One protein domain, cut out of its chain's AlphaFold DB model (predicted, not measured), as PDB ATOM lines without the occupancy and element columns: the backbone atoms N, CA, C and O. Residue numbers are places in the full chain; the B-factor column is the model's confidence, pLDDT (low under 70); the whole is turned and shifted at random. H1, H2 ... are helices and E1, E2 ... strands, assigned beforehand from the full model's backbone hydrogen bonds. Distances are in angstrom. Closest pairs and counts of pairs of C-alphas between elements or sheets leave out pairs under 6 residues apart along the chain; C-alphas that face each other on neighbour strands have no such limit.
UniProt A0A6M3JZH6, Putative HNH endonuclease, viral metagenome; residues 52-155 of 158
ATOM      1  N   ALA A  52     281.860 190.700 288.023       95.50
ATOM      2  CA  ALA A  52     282.228 189.591 288.898       95.50
ATOM      3  C   ALA A  52     281.570 189.712 290.281       95.50
ATOM      4  O   ALA A  52     281.002 188.737 290.784       95.50
ATOM      5  N   GLN A  53     281.569 190.913 290.870       93.69
ATOM      6  CA  GLN A  53     280.881 191.197 292.132       93.69
ATOM      7  C   GLN A  53     279.373 190.946 292.019       93.69
ATOM      8  O   GLN A  53     278.808 190.257 292.870       93.69
ATOM      9  N   HIS A  54     278.722 191.434 290.959       91.69
ATOM     10  CA  HIS A  54     277.296 191.196 290.714       91.69
ATOM     11  C   HIS A  54     276.979 189.702 290.578       91.69
ATOM     12  O   HIS A  54     276.026 189.212 291.187       91.69
ATOM     13  N   LYS A  55     277.799 188.959 289.825       93.31
ATOM     14  CA  LYS A  55     277.640 187.510 289.642       93.31
ATOM     15  C   LYS A  55     277.779 186.759 290.967       93.31
ATOM     16  O   LYS A  55     276.948 185.903 291.269       93.31
ATOM     17  N   CYS A  56     278.789 187.098 291.766       94.12
ATOM     18  CA  CYS A  56     279.009 186.519 293.090       94.12
ATOM     19  C   CYS A  56     277.835 186.815 294.033       94.12
ATOM     20  O   CYS A  56     277.277 185.899 294.636       94.12
ATOM     21  N   TYR A  57     277.389 188.074 294.085       91.75
ATOM     22  CA  TYR A  57     276.243 188.479 294.894       91.75
ATOM     23  C   TYR A  57     274.980 187.699 294.518       91.75
ATOM     24  O   TYR A  57     274.347 187.113 295.395       91.75
ATOM     25  N   TYR A  58     274.636 187.627 293.227       89.12
ATOM     26  CA  TYR A  58     273.460 186.884 292.771       89.12
ATOM     27  C   TYR A  58     273.565 185.389 293.086       89.12
ATOM     28  O   TYR A  58     272.604 184.799 293.574       89.12
ATOM     29  N   LYS A  59     274.737 184.777 292.856       93.06
ATOM     30  CA  LYS A  59     274.981 183.362 293.172       93.06
ATOM     31  C   LYS A  59     274.750 183.084 294.657       93.06
ATOM     32  O   LYS A  59     274.020 182.152 294.988       93.06
ATOM     33  N   ASN A  60     275.312 183.917 295.529       94.81
ATOM     34  CA  ASN A  60     275.237 183.734 296.979       94.81
ATOM     35  C   ASN A  60     273.861 184.092 297.559       94.81
ATOM     36  O   ASN A  60     273.501 183.606 298.623       94.81
ATOM     37  N   ASN A  61     273.067 184.904 296.855       95.19
ATOM     38  CA  ASN A  61     271.755 185.368 297.314       95.19
ATOM     39  C   ASN A  61     270.603 184.843 296.442       95.19
ATOM     40  O   ASN A  61     269.516 185.421 296.431       95.19
ATOM     41  N   ARG A  62     270.807 183.743 295.705       92.88
ATOM     42  CA  ARG A  62     269.829 183.217 294.737       92.88
ATOM     43  C   ARG A  62     268.466 182.931 295.368       92.88
ATOM     44  O   ARG A  62     267.439 183.284 294.790       92.88
ATOM     45  N   GLN A  63     268.446 182.299 296.542       94.50
ATOM     46  CA  GLN A  63     267.206 181.988 297.259       94.50
ATOM     47  C   GLN A  63     266.472 183.262 297.676       94.50
ATOM     48  O   GLN A  63     265.274 183.389 297.437       94.50
ATOM     49  N   TYR A  64     267.204 184.232 298.219       93.00
ATOM     50  CA  TYR A  64     266.654 185.529 298.594       93.00
ATOM     51  C   TYR A  64     266.082 186.279 297.380       93.00
ATOM     52  O   TYR A  64     264.960 186.779 297.429       93.00
ATOM     53  N   ALA A  65     266.792 186.286 296.247       91.38
ATOM     54  CA  ALA A  65     266.304 186.872 295.000       91.38
ATOM     55  C   ALA A  65     265.024 186.181 294.496       91.38
ATOM     56  O   ALA A  65     264.082 186.854 294.071       91.38
ATOM     57  N   LYS A  66     264.961 184.844 294.583       93.38
ATOM     58  CA  LYS A  66     263.766 184.062 294.237       93.38
ATOM     59  C   LYS A  66     262.581 184.426 295.133       93.38
ATOM     60  O   LYS A  66     261.494 184.654 294.603       93.38
ATOM     61  N   GLN A  67     262.797 184.517 296.445       95.44
ATOM     62  CA  GLN A  67     261.754 184.878 297.403       95.44
ATOM     63  C   GLN A  67     261.225 186.288 297.128       95.44
ATOM     64  O   GLN A  67     260.033 186.454 296.901       95.44
ATOM     65  N   ARG A  68     262.109 187.284 296.983       93.88
ATOM     66  CA  ARG A  68     261.690 188.653 296.638       93.88
ATOM     67  C   ARG A  68     260.900 188.717 295.336       93.88
ATOM     68  O   ARG A  68     259.925 189.457 295.249       93.88
ATOM     69  N   ALA A  69     261.303 187.953 294.321       93.69
ATOM     70  CA  ALA A  69     260.569 187.883 293.062       93.69
ATOM     71  C   ALA A  69     259.196 187.209 293.223       93.69
ATOM     72  O   ALA A  69     258.266 187.529 292.487       93.69
ATOM     73  N   GLN A  70     259.042 186.258 294.145       94.69
ATOM     74  CA  GLN A  70     257.746 185.673 294.484       94.69
ATOM     75  C   GLN A  70     256.859 186.678 295.226       94.69
ATOM     76  O   GLN A  70     255.746 186.926 294.768       94.69
ATOM     77  N   ASP A  71     257.372 187.317 296.275       96.19
ATOM     78  CA  ASP A  71     256.633 188.309 297.065       96.19
ATOM     79  C   ASP A  71     256.168 189.476 296.191       96.19
ATOM     80  O   ASP A  71     255.020 189.911 296.258       96.19
ATOM     81  N   TYR A  72     257.037 189.938 295.289       95.75
ATOM     82  CA  TYR A  72     256.701 190.984 294.331       95.75
ATOM     83  C   TYR A  72     255.570 190.561 293.382       95.75
ATOM     84  O   TYR A  72     254.647 191.337 293.149       95.75
ATOM     85  N   ARG A  73     255.589 189.321 292.874       95.81
ATOM     86  CA  ARG A  73     254.514 188.793 292.014       95.81
ATOM     87  C   ARG A  73     253.179 188.703 292.745       95.81
ATOM     88  O   ARG A  73     252.159 189.068 292.167       95.81
ATOM     89  N   VAL A  74     253.197 188.247 293.998       95.81
ATOM     90  CA  VAL A  74     252.002 188.180 294.852       95.81
ATOM     91  C   VAL A  74     251.454 189.582 295.098       95.81
ATOM     92  O   VAL A  74     250.269 189.812 294.868       95.81
ATOM     93  N   LYS A  75     252.320 190.537 295.459       97.31
ATOM     94  CA  LYS A  75     251.938 191.936 295.676       97.31
ATOM     95  C   LYS A  75     251.305 192.559 294.431       97.31
ATOM     96  O   LYS A  75     250.214 193.103 294.522       97.31
ATOM     97  N   LEU A  76     251.955 192.434 293.269       97.94
ATOM     98  CA  LEU A  76     251.417 192.943 292.003       97.94
ATOM     99  C   LEU A  76     250.041 192.351 291.691       97.94
ATOM    100  O   LEU A  76     249.125 193.090 291.337       97.94
ATOM    101  N   LYS A  77     249.903 191.024 291.820       97.94
ATOM    102  CA  LYS A  77     248.637 190.331 291.565       97.94
ATOM    103  C   LYS A  77     247.545 190.861 292.487       97.94
ATOM    104  O   LYS A  77     246.496 191.247 291.990       97.94
ATOM    105  N   TYR A  78     247.802 190.926 293.792       98.12
ATOM    106  CA  TYR A  78     246.827 191.413 294.765       98.12
ATOM    107  C   TYR A  78     246.380 192.844 294.457       98.12
ATOM    108  O   TYR A  78     245.191 193.072 294.277       98.12
ATOM    109  N   THR A  79     247.325 193.778 294.292       98.31
ATOM    110  CA  THR A  79     247.028 195.193 294.009       98.31
ATOM    111  C   THR A  79     246.165 195.367 292.759       98.31
ATOM    112  O   THR A  79     245.228 196.161 292.747       98.31
ATOM    113  N   VAL A  80     246.459 194.618 291.696       98.62
ATOM    114  CA  VAL A  80     245.679 194.687 290.456       98.62
ATOM    115  C   VAL A  80     244.280 194.098 290.641       98.62
ATOM    116  O   VAL A  80     243.304 194.707 290.210       98.62
ATOM    117  N   LEU A  81     244.162 192.934 291.285       98.62
ATOM    118  CA  LEU A  81     242.862 192.302 291.509       98.62
ATOM    119  C   LEU A  81     241.964 193.137 292.425       98.62
ATOM    120  O   LEU A  81     240.776 193.272 292.143       98.62
ATOM    121  N   GLU A  82     242.528 193.710 293.486       98.50
ATOM    122  CA  GLU A  82     241.831 194.595 294.418       98.50
ATOM    123  C   GLU A  82     241.268 195.823 293.691       98.50
ATOM    124  O   GLU A  82     240.077 196.127 293.794       98.50
ATOM    125  N   HIS A  83     242.096 196.472 292.864       98.56
ATOM    126  CA  HIS A  83     241.673 197.627 292.076       98.56
ATOM    127  C   HIS A  83     240.478 197.298 291.167       98.56
ATOM    128  O   HIS A  83     239.435 197.949 291.243       98.56
ATOM    129  N   TYR A  84     240.600 196.268 290.321       98.50
ATOM    130  CA  TYR A  84     239.547 195.928 289.355       98.50
ATOM    131  C   TYR A  84     238.321 195.257 289.990       98.50
ATOM    132  O   TYR A  84     237.261 195.232 289.367       98.50
ATOM    133  N   SER A  85     238.428 194.773 291.232       98.00
ATOM    134  CA  SER A  85     237.278 194.313 292.028       98.00
ATOM    135  C   SER A  85     236.608 195.439 292.824       98.00
ATOM    136  O   SER A  85     235.559 195.208 293.423       98.00
ATOM    137  N   ARG A  86     237.178 196.657 292.811       96.25
ATOM    138  CA  ARG A  86     236.749 197.816 293.617       96.25
ATOM    139  C   ARG A  86     236.747 197.514 295.121       96.25
ATOM    140  O   ARG A  86     235.821 197.902 295.831       96.25
ATOM    141  N   GLY A  87     237.767 196.799 295.590       96.06
ATOM    142  CA  GLY A  87     237.878 196.325 296.967       96.06
ATOM    143  C   GLY A  87     238.256 194.850 297.005       96.06
ATOM    144  O   GLY A  87     239.212 194.442 296.356       96.06
ATOM    145  N   GLU A  88     237.504 194.039 297.747       97.88
ATOM    146  CA  GLU A  88     237.804 192.613 297.926       97.88
ATOM    147  C   GLU A  88     237.954 191.873 296.574       97.88
ATOM    148  O   GLU A  88     236.989 191.834 295.801       97.88
ATOM    149  N   PRO A  89     239.129 191.269 296.285       98.44
ATOM    150  CA  PRO A  89     239.358 190.487 295.075       98.44
ATOM    151  C   PRO A  89     238.311 189.392 294.878       98.44
ATOM    152  O   PRO A  89     238.214 188.470 295.687       98.44
ATOM    153  N   LYS A  90     237.548 189.462 293.782       98.56
ATOM    154  CA  LYS A  90     236.563 188.430 293.448       98.56
ATOM    155  C   LYS A  90     236.281 188.334 291.959       98.56
ATOM    156  O   LYS A  90     236.360 189.317 291.226       98.56
ATOM    157  N   CYS A  91     235.896 187.147 291.514       98.62
ATOM    158  CA  CYS A  91     235.408 186.926 290.161       98.62
ATOM    159  C   CYS A  91     234.105 187.705 289.938       98.62
ATOM    160  O   CYS A  91     233.131 187.505 290.665       98.62
ATOM    161  N   ALA A  92     234.060 188.526 288.889       98.19
ATOM    162  CA  ALA A  92     232.889 189.318 288.518       98.19
ATOM    163  C   ALA A  92     231.674 188.470 288.086       98.19
ATOM    164  O   ALA A  92     230.567 188.992 288.014       98.19
ATOM    165  N   VAL A  93     231.876 187.176 287.802       97.88
ATOM    166  CA  VAL A  93     230.831 186.263 287.311       97.88
ATOM    167  C   VAL A  93     230.343 185.312 288.402       97.88
ATOM    168  O   VAL A  93     229.158 185.292 288.706       97.88
ATOM    169  N   CYS A  94     231.233 184.506 288.989       97.94
ATOM    170  CA  CYS A  94     230.845 183.460 289.946       97.94
ATOM    171  C   CYS A  94     231.123 183.807 291.415       97.94
ATOM    172  O   CYS A  94     230.815 183.003 292.286       97.94
ATOM    173  N   GLY A  95     231.742 184.956 291.701       98.12
ATOM    174  CA  GLY A  95     232.041 185.381 293.072       98.12
ATOM    175  C   GLY A  95     233.206 184.664 293.763       98.12
ATOM    176  O   GLY A  95     233.452 184.960 294.927       98.12
ATOM    177  N   GLU A  96     233.935 183.774 293.076       98.44
ATOM    178  CA  GLU A  96     235.171 183.149 293.582       98.44
ATOM    179  C   GLU A  96     236.139 184.199 294.144       98.44
ATOM    180  O   GLU A  96     236.341 185.235 293.509       98.44
ATOM    181  N   LYS A  97     236.747 183.924 295.299       98.19
ATOM    182  CA  LYS A  97     237.620 184.850 296.038       98.19
ATOM    183  C   LYS A  97     239.057 184.356 296.177       98.19
ATOM    184  O   LYS A  97     239.925 185.132 296.575       98.19
ATOM    185  N   ASP A  98     239.339 183.095 295.849       97.62
ATOM    186  CA  ASP A  98     240.698 182.571 295.903       97.62
ATOM    187  C   ASP A  98     241.595 183.283 294.876       97.62
ATOM    188  O   ASP A  98     241.562 183.046 293.665       97.62
ATOM    189  N   ILE A  99     242.458 184.158 295.395       96.75
ATOM    190  CA  ILE A  99     243.428 184.948 294.637       96.75
ATOM    191  C   ILE A  99     244.289 184.063 293.731       96.75
ATOM    192  O   ILE A  99     244.732 184.532 292.681       96.75
ATOM    193  N   ILE A 100     244.543 182.798 294.084       96.19
ATOM    194  CA  ILE A 100     245.338 181.876 293.267       96.19
ATOM    195  C   ILE A 100     244.666 181.661 291.908       96.19
ATOM    196  O   ILE A 100     245.349 181.776 290.883       96.19
ATOM    197  N   VAL A 101     243.346 181.462 291.883       97.56
ATOM    198  CA  VAL A 101     242.582 181.169 290.658       97.56
ATOM    199  C   VAL A 101     242.049 182.407 289.939       97.56
ATOM    200  O   VAL A 101     241.574 182.300 288.807       97.56
ATOM    201  N   LEU A 102     242.133 183.584 290.562       98.25
ATOM    202  CA  LEU A 102     241.758 184.851 289.935       98.25
ATOM    203  C   LEU A 102     242.806 185.333 288.923       98.25
ATOM    204  O   LEU A 102     244.021 185.175 289.097       98.25
ATOM    205  N   CYS A 103     242.326 185.966 287.857       97.12
ATOM    206  CA  CYS A 103     243.118 186.548 286.783       97.12
ATOM    207  C   CYS A 103     242.430 187.792 286.201       97.12
ATOM    208  O   CYS A 103     241.239 188.019 286.415       97.12
ATOM    209  N   ILE A 104     243.201 188.597 285.466       97.81
ATOM    210  CA  ILE A 104     242.663 189.726 284.703       97.81
ATOM    211  C   ILE A 104     242.266 189.275 283.303       97.81
ATOM    212  O   ILE A 104     243.062 188.666 282.581       97.81
ATOM    213  N   ASP A 105     241.044 189.636 282.936       96.81
ATOM    214  CA  ASP A 105     240.446 189.459 281.621       96.81
ATOM    215  C   ASP A 105     240.216 190.818 280.941       96.81
ATOM    216  O   ASP A 105     239.956 191.829 281.599       96.81
ATOM    217  N   HIS A 106     240.299 190.826 279.612       95.69
ATOM    218  CA  HIS A 106     239.963 191.975 278.777       95.69
ATOM    219  C   HIS A 106     238.470 191.921 278.464       95.69
ATOM    220  O   HIS A 106     238.018 190.987 277.805       95.69
ATOM    221  N   ILE A 107     237.696 192.924 278.893       95.81
ATOM    222  CA  ILE A 107     236.225 192.929 278.772       95.81
ATOM    223  C   ILE A 107     235.789 192.699 277.319       95.81
ATOM    224  O   ILE A 107     234.953 191.831 277.077       95.81
ATOM    225  N   ASN A 108     236.442 193.371 276.367       92.19
ATOM    226  CA  ASN A 108     236.132 193.305 274.934       92.19
ATOM    227  C   ASN A 108     236.913 192.215 274.170       92.19
ATOM    228  O   ASN A 108     236.992 192.274 272.949       92.19
ATOM    229  N   GLY A 109     237.539 191.258 274.864       89.44
ATOM    230  CA  GLY A 109     238.356 190.223 274.224       89.44
ATOM    231  C   GLY A 109     239.714 190.744 273.736       89.44
ATOM    232  O   GLY A 109     240.253 191.721 274.262       89.44
ATOM    233  N   HIS A 110     240.310 190.053 272.759       88.62
ATOM    234  CA  HIS A 110     241.593 190.404 272.113       88.62
ATOM    235  C   HIS A 110     242.794 190.567 273.063       88.62
ATOM    236  O   HIS A 110     243.798 191.210 272.741       88.62
ATOM    237  N   GLY A 111     242.740 189.944 274.243       89.56
ATOM    238  CA  GLY A 111     243.774 190.114 275.260       89.56
ATOM    239  C   GLY A 111     245.153 189.590 274.854       89.56
ATOM    240  O   GLY A 111     246.168 190.093 275.337       89.56
ATOM    241  N   GLN A 112     245.218 188.589 273.970       89.50
ATOM    242  CA  GLN A 112     246.483 188.095 273.415       89.50
ATOM    243  C   GLN A 112     247.155 189.160 272.539       89.50
ATOM    244  O   GLN A 112     248.339 189.433 272.732       89.50
ATOM    245  N   GLU A 113     246.392 189.787 271.644       92.06
ATOM    246  CA  GLU A 113     246.888 190.815 270.731       92.06
ATOM    247  C   GLU A 113     247.332 192.060 271.493       92.06
ATOM    248  O   GLU A 113     248.481 192.480 271.366       92.06
ATOM    249  N   HIS A 114     246.494 192.567 272.407       94.19
ATOM    250  CA  HIS A 114     246.880 193.706 273.240       94.19
ATOM    251  C   HIS A 114     248.180 193.414 274.013       94.19
ATOM    252  O   HIS A 114     249.102 194.226 274.000       94.19
ATOM    253  N   ARG A 115     248.317 192.226 274.629       93.75
ATOM    254  CA  ARG A 115     249.543 191.845 275.362       93.75
ATOM    255  C   ARG A 115     250.784 191.747 274.471       93.75
ATOM    256  O   ARG A 115     251.879 192.049 274.955       93.75
ATOM    257  N   ARG A 116     250.635 191.336 273.207       93.12
ATOM    258  CA  ARG A 116     251.722 191.328 272.214       93.12
ATOM    259  C   ARG A 116     252.128 192.751 271.837       93.12
ATOM    260  O   ARG A 116     253.312 193.060 271.929       93.12
ATOM    261  N   GLN A 117     251.163 193.618 271.528       94.56
ATOM    262  CA  GLN A 117     251.397 195.015 271.138       94.56
ATOM    263  C   GLN A 117     252.191 195.799 272.189       94.56
ATOM    264  O   GLN A 117     253.127 196.517 271.852       94.56
ATOM    265  N   ILE A 118     251.883 195.617 273.477       95.19
ATOM    266  CA  ILE A 118     252.600 196.307 274.565       95.19
ATOM    267  C   ILE A 118     253.882 195.586 275.022       95.19
ATOM    268  O   ILE A 118     254.565 196.058 275.934       95.19
ATOM    269  N   GLY A 119     254.201 194.414 274.457       93.88
ATOM    270  CA  GLY A 119     255.363 193.613 274.855       93.88
ATOM    271  C   GLY A 119     255.295 193.089 276.299       93.88
ATOM    272  O   GLY A 119     256.315 193.036 276.998       93.88
ATOM    273  N   ARG A 120     254.095 192.738 276.791       93.00
ATOM    274  CA  ARG A 120     253.847 192.264 278.171       93.00
ATOM    275  C   ARG A 120     253.111 190.926 278.169       93.00
ATOM    276  O   ARG A 120     251.941 190.826 278.528       93.00
ATOM    277  N   THR A 121     253.825 189.877 277.775       88.19
ATOM    278  CA  THR A 121     253.275 188.517 277.655       88.19
ATOM    279  C   THR A 121     253.198 187.765 278.985       88.19
ATOM    280  O   THR A 121     252.342 186.897 279.143       88.19
ATOM    281  N   SER A 122     254.048 188.093 279.966       91.31
ATOM    282  CA  SER A 122     253.987 187.482 281.300       91.31
ATOM    283  C   SER A 122     252.966 188.180 282.202       91.31
ATOM    284  O   SER A 122     252.808 189.402 282.151       91.31
ATOM    285  N   GLY A 123     252.312 187.417 283.086       91.44
ATOM    286  CA  GLY A 123     251.306 187.957 284.010       91.44
ATOM    287  C   GLY A 123     251.847 189.083 284.897       91.44
ATOM    288  O   GLY A 123     251.229 190.135 285.004       91.44
ATOM    289  N   SER A 124     253.048 188.917 285.458       94.25
ATOM    290  CA  SER A 124     253.684 189.937 286.305       94.25
ATOM    291  C   SER A 124     254.005 191.219 285.538       94.25
ATOM    292  O   SER A 124     253.792 192.313 286.054       94.25
ATOM    293  N   ALA A 125     254.511 191.099 284.305       95.69
ATOM    294  CA  ALA A 125     254.817 192.263 283.477       95.69
ATOM    295  C   ALA A 125     253.540 193.013 283.083       95.69
ATOM    296  O   ALA A 125     253.531 194.242 283.068       95.69
ATOM    297  N   PHE A 126     252.462 192.277 282.810       97.50
ATOM    298  CA  PHE A 126     251.157 192.852 282.513       97.50
ATOM    299  C   PHE A 126     250.541 193.553 283.733       97.50
ATOM    300  O   PHE A 126     250.102 194.692 283.621       97.50
ATOM    301  N   TYR A 127     250.591 192.944 284.920       97.94
ATOM    302  CA  TYR A 127     250.131 193.586 286.159       97.94
ATOM    303  C   TYR A 127     250.906 194.864 286.474       97.94
ATOM    304  O   TYR A 127     250.306 195.888 286.790       97.94
ATOM    305  N   ASN A 128     252.228 194.841 286.313       97.69
ATOM    306  CA  ASN A 128     253.042 196.040 286.469       97.69
ATOM    307  C   ASN A 128     252.682 197.127 285.439       97.69
ATOM    308  O   ASN A 128     252.635 198.304 285.785       97.69
ATOM    309  N   TRP A 129     252.384 196.748 284.192       98.06
ATOM    310  CA  TRP A 129     251.913 197.688 283.172       98.06
ATOM    311  C   TRP A 129     250.587 198.345 283.573       98.06
ATOM    312  O   TRP A 129     250.476 199.562 283.463       98.06
ATOM    313  N   LEU A 130     249.625 197.585 284.107       98.38
ATOM    314  CA  LEU A 130     248.347 198.141 284.577       98.38
ATOM    315  C   LEU A 130     248.562 199.190 285.676       98.38
ATOM    316  O   LEU A 130     247.949 200.250 285.622       98.38
ATOM    317  N   ILE A 131     249.460 198.922 286.628       98.31
ATOM    318  CA  ILE A 131     249.769 199.847 287.730       98.31
ATOM    319  C   ILE A 131     250.423 201.133 287.208       98.31
ATOM    320  O   ILE A 131     249.985 202.226 287.551       98.31
ATOM    321  N   ILE A 132     251.456 201.018 286.365       98.00
ATOM    322  CA  ILE A 132     252.194 202.186 285.852       98.00
ATOM    323  C   ILE A 132     251.314 203.065 284.953       98.00
ATOM    324  O   ILE A 132     251.485 204.279 284.937       98.00
ATOM    325  N   ASN A 133     250.350 202.475 284.244       97.88
ATOM    326  CA  ASN A 133     249.410 203.212 283.393       97.88
ATOM    327  C   ASN A 133     248.164 203.704 284.150       97.88
ATOM    328  O   ASN A 133     247.176 204.073 283.522       97.88
ATOM    329  N   GLY A 134     248.184 203.703 285.488       98.12
ATOM    330  CA  GLY A 134     247.107 204.276 286.299       98.12
ATOM    331  C   GLY A 134     245.798 203.487 286.249       98.12
ATOM    332  O   GLY A 134     244.735 204.079 286.402       98.12
ATOM    333  N   PHE A 135     245.874 202.170 286.046       98.25
ATOM    334  CA  PHE A 135     244.732 201.255 285.977       98.25
ATOM    335  C   PHE A 135     243.690 201.637 284.904       98.25
ATOM    336  O   PHE A 135     242.574 202.062 285.219       98.25
ATOM    337  N   PRO A 136     244.035 201.495 283.611       97.94
ATOM    338  CA  PRO A 136     243.119 201.813 282.519       97.94
ATOM    339  C   PRO A 136     241.811 201.005 282.593       97.94
ATOM    340  O   PRO A 136     241.769 199.883 283.081       97.94
ATOM    341  N   LYS A 137     240.718 201.553 282.055       97.56
ATOM    342  CA  LYS A 137     239.445 200.819 281.930       97.56
ATOM    343  C   LYS A 137     239.563 199.683 280.899       97.56
ATOM    344  O   LYS A 137     240.512 199.628 280.124       97.56
ATOM    345  N   GLY A 138     238.561 198.801 280.856       97.06
ATOM    346  CA  GLY A 138     238.482 197.709 279.871       97.06
ATOM    347  C   GLY A 138     238.939 196.344 280.391       97.06
ATOM    348  O   GLY A 138     239.021 195.391 279.618       97.06
ATOM    349  N   PHE A 139     239.191 196.234 281.696       98.12
ATOM    350  CA  PHE A 139     239.586 194.992 282.354       98.12
ATOM    351  C   PHE A 139     238.613 194.613 283.463       98.12
ATOM    352  O   PHE A 139     237.985 195.475 284.079       98.12
ATOM    353  N   GLN A 140     238.523 193.315 283.726       97.94
ATOM    354  CA  GLN A 140     237.730 192.744 284.810       97.94
ATOM    355  C   GLN A 140     238.479 191.590 285.481       97.94
ATOM    356  O   GLN A 140     239.384 190.992 284.895       97.94
ATOM    357  N   VAL A 141     238.083 191.266 286.711       98.62
ATOM    358  CA  VAL A 141     238.601 190.105 287.441       98.62
ATOM    359  C   VAL A 141     237.714 188.893 287.182       98.62
ATOM    360  O   VAL A 141     236.518 188.931 287.458       98.62
ATOM    361  N   LEU A 142     238.303 187.795 286.704       98.44
ATOM    362  CA  LEU A 142     237.631 186.504 286.530       98.44
ATOM    363  C   LEU A 142     238.450 185.381 287.165       98.44
ATOM    364  O   LEU A 142     239.679 185.428 287.171       98.44
ATOM    365  N   CYS A 143     237.789 184.324 287.640       98.50
ATOM    366  CA  CYS A 143     238.483 183.063 287.900       98.50
ATOM    367  C   CYS A 143     238.846 182.374 286.574       98.50
ATOM    368  O   CYS A 143     238.205 182.617 285.545       98.50
ATOM    369  N   PHE A 144     239.847 181.489 286.586       97.00
ATOM    370  CA  PHE A 144     240.294 180.782 285.378       97.00
ATOM    371  C   PHE A 144     239.159 180.061 284.638       97.00
ATOM    372  O   PHE A 144     239.117 180.104 283.411       97.00
ATOM    373  N   ASN A 145     238.204 179.476 285.364       97.62
ATOM    374  CA  ASN A 145     237.071 178.773 284.763       97.62
ATOM    375  C   ASN A 145     236.113 179.730 284.037       97.62
ATOM    376  O   ASN A 145     235.726 179.462 282.902       97.62
ATOM    377  N   CYS A 146     235.749 180.860 284.651       98.00
ATOM    378  CA  CYS A 146     234.893 181.866 284.013       98.00
ATOM    379  C   CYS A 146     235.586 182.529 282.820       98.00
ATOM    380  O   CYS A 146     234.953 182.723 281.785       98.00
ATOM    381  N   ASN A 147     236.886 182.816 282.937       96.31
ATOM    382  CA  ASN A 147     237.678 183.340 281.826       96.31
ATOM    383  C   ASN A 147     237.709 182.342 280.654       96.31
ATOM    384  O   ASN A 147     237.437 182.705 279.513       96.31
ATOM    385  N   MET A 148     237.945 181.056 280.930       94.50
ATOM    386  CA  MET A 148     237.947 180.024 279.893       94.50
ATOM    387  C   MET A 148     236.578 179.862 279.224       94.50
ATOM    388  O   MET A 148     236.503 179.799 277.999       94.50
ATOM    389  N   ARG A 149     235.487 179.855 280.003       95.25
ATOM    390  CA  ARG A 149     234.116 179.815 279.464       95.25
ATOM    391  C   ARG A 149     233.837 181.000 278.546       95.25
ATOM    392  O   ARG A 149     233.298 180.806 277.464       95.25
ATOM    393  N   LYS A 150     234.244 182.209 278.947       93.56
ATOM    394  CA  LYS A 150     234.112 183.410 278.117       93.56
ATOM    395  C   LYS A 150     234.855 183.247 276.791       93.56
ATOM    396  O   LYS A 150     234.259 183.455 275.742       93.56
ATOM    397  N   ARG A 151     236.122 182.821 276.831       91.56
ATOM    398  CA  ARG A 151     236.921 182.589 275.619       91.56
ATOM    399  C   ARG A 151     236.273 181.574 274.682       91.56
ATOM    400  O   ARG A 151     236.232 181.812 273.483       91.56
ATOM    401  N   PHE A 152     235.757 180.473 275.228       91.81
ATOM    402  CA  PHE A 152     235.073 179.447 274.444       91.81
ATOM    403  C   PHE A 152     233.801 179.992 273.782       91.81
ATOM    404  O   PHE A 152     233.622 179.836 272.578       91.81
ATOM    405  N   ASN A 153     232.959 180.693 274.546       91.19
ATOM    406  CA  ASN A 153     231.722 181.291 274.036       91.19
ATOM    407  C   ASN A 153     231.987 182.359 272.966       91.19
ATOM    408  O   ASN A 153     231.232 182.462 272.006       91.19
ATOM    409  N   ASN A 154     233.073 183.119 273.115       88.12
ATOM    410  CA  ASN A 154     233.489 184.146 272.162       88.12
ATOM    411  C   ASN A 154     234.314 183.592 270.988       88.12
ATOM    412  O   ASN A 154     234.769 184.373 270.157       88.12
ATOM    413  N   GLN A 155     234.557 182.278 270.930       87.00
ATOM    414  CA  GLN A 155     235.415 181.638 269.925       87.00
ATOM    415  C   GLN A 155     236.836 182.246 269.858       87.00
ATOM    416  O   GLN A 155     237.494 182.240 268.820       87.00
TER     417      GLN A 155
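What this domain is: This is residues 52 to 155 of the 158 residues of the protein "Putative HNH endonuclease" of viral metagenome (UniProt A0A6M3JZH6). A compact head is built round a small antiparallel ribbon of two strands, E1 and E2, and a long arm sticks out of it: residues 52 to 68, which hold H1 and the first turns of the long helix H2. The far end of H2 packs on the ribbon, H4 crosses H2 inside the head, H5 packs on E1, and the short H3 sits at the head's edge. The printed part has 104 residues with five named helices and two named strands in the order H1 H2 E1 H3 H4 E2 H5, and its class is mostly helix. The whole is loose, with a radius of gyration of the C-alphas of 16.1 A, and elongated, spanning 53 by 30 by 26 A.

How they stand to each other: Begin at the sheet, where E1, residues 102 to 106, and E2, residues 139 to 143, are antiparallel neighbours at 142 degrees. Look there for N 103 and O 142, 2.8 A apart, and N 105 and O 140, 2.9 A apart, both within hydrogen-bond range. H2, residues 62 to 85, comes to E2 with the C-alphas of Tyr 84 and Gln 140 closest, 5.8 A apart. H4, residues 123 to 132, touches H2, with residues 73 to 80 of H2 alone; the closest C-alphas, of Arg 73 and Ser 124, are 5.9 A apart. These two helices run the same way at a steep tilt of 60 degrees. H5, residues 144 to 153, comes closest to E1 at the C-alphas of Phe 144 and Leu 102, 6.3 A apart, and is apart from H2. H3, residues 111 to 117, and H4 are close but not clearly touching, with the C-alphas of Arg 115 and Phe 126 closest at 7.4 A; at 71 degrees they are only just about perpendicular. H1, residues 52 to 60, is close to H2 but not clearly touching, with the C-alphas of Tyr 58 and Ala 65 closest at 7.5 A, and about perpendicular to it at 76 degrees. In H1, H2, H3, H4 and H5 every O i to N i+4 pair is within hydrogen-bond range.

Where its parts are: Find C-alpha 102 at (241.758, 184.851, 289.935), where E1 begins its 13.4 A; E2 measures 13.2 A. H2 runs 34.5 A from C-alpha 62 at (269.829, 183.217, 294.737). H4 measures 14.4 A, H1 12.2 A and H3 10.0 A. H5 measures 14.2 A and ends at C-alpha 153, (231.722, 181.291, 274.036).

The domain as a whole: The C-alphas of Gln 53 and Asn 153 are the two farthest apart, at 53.3 A. Without residues 52 to 68, which stand free, the body spans 34 by 30 by 22 A. The link from H2 to E1, residues 86 to 101, is long. The printed part has no cut, its mean pLDDT is 95.5, and no printed residue is under 70.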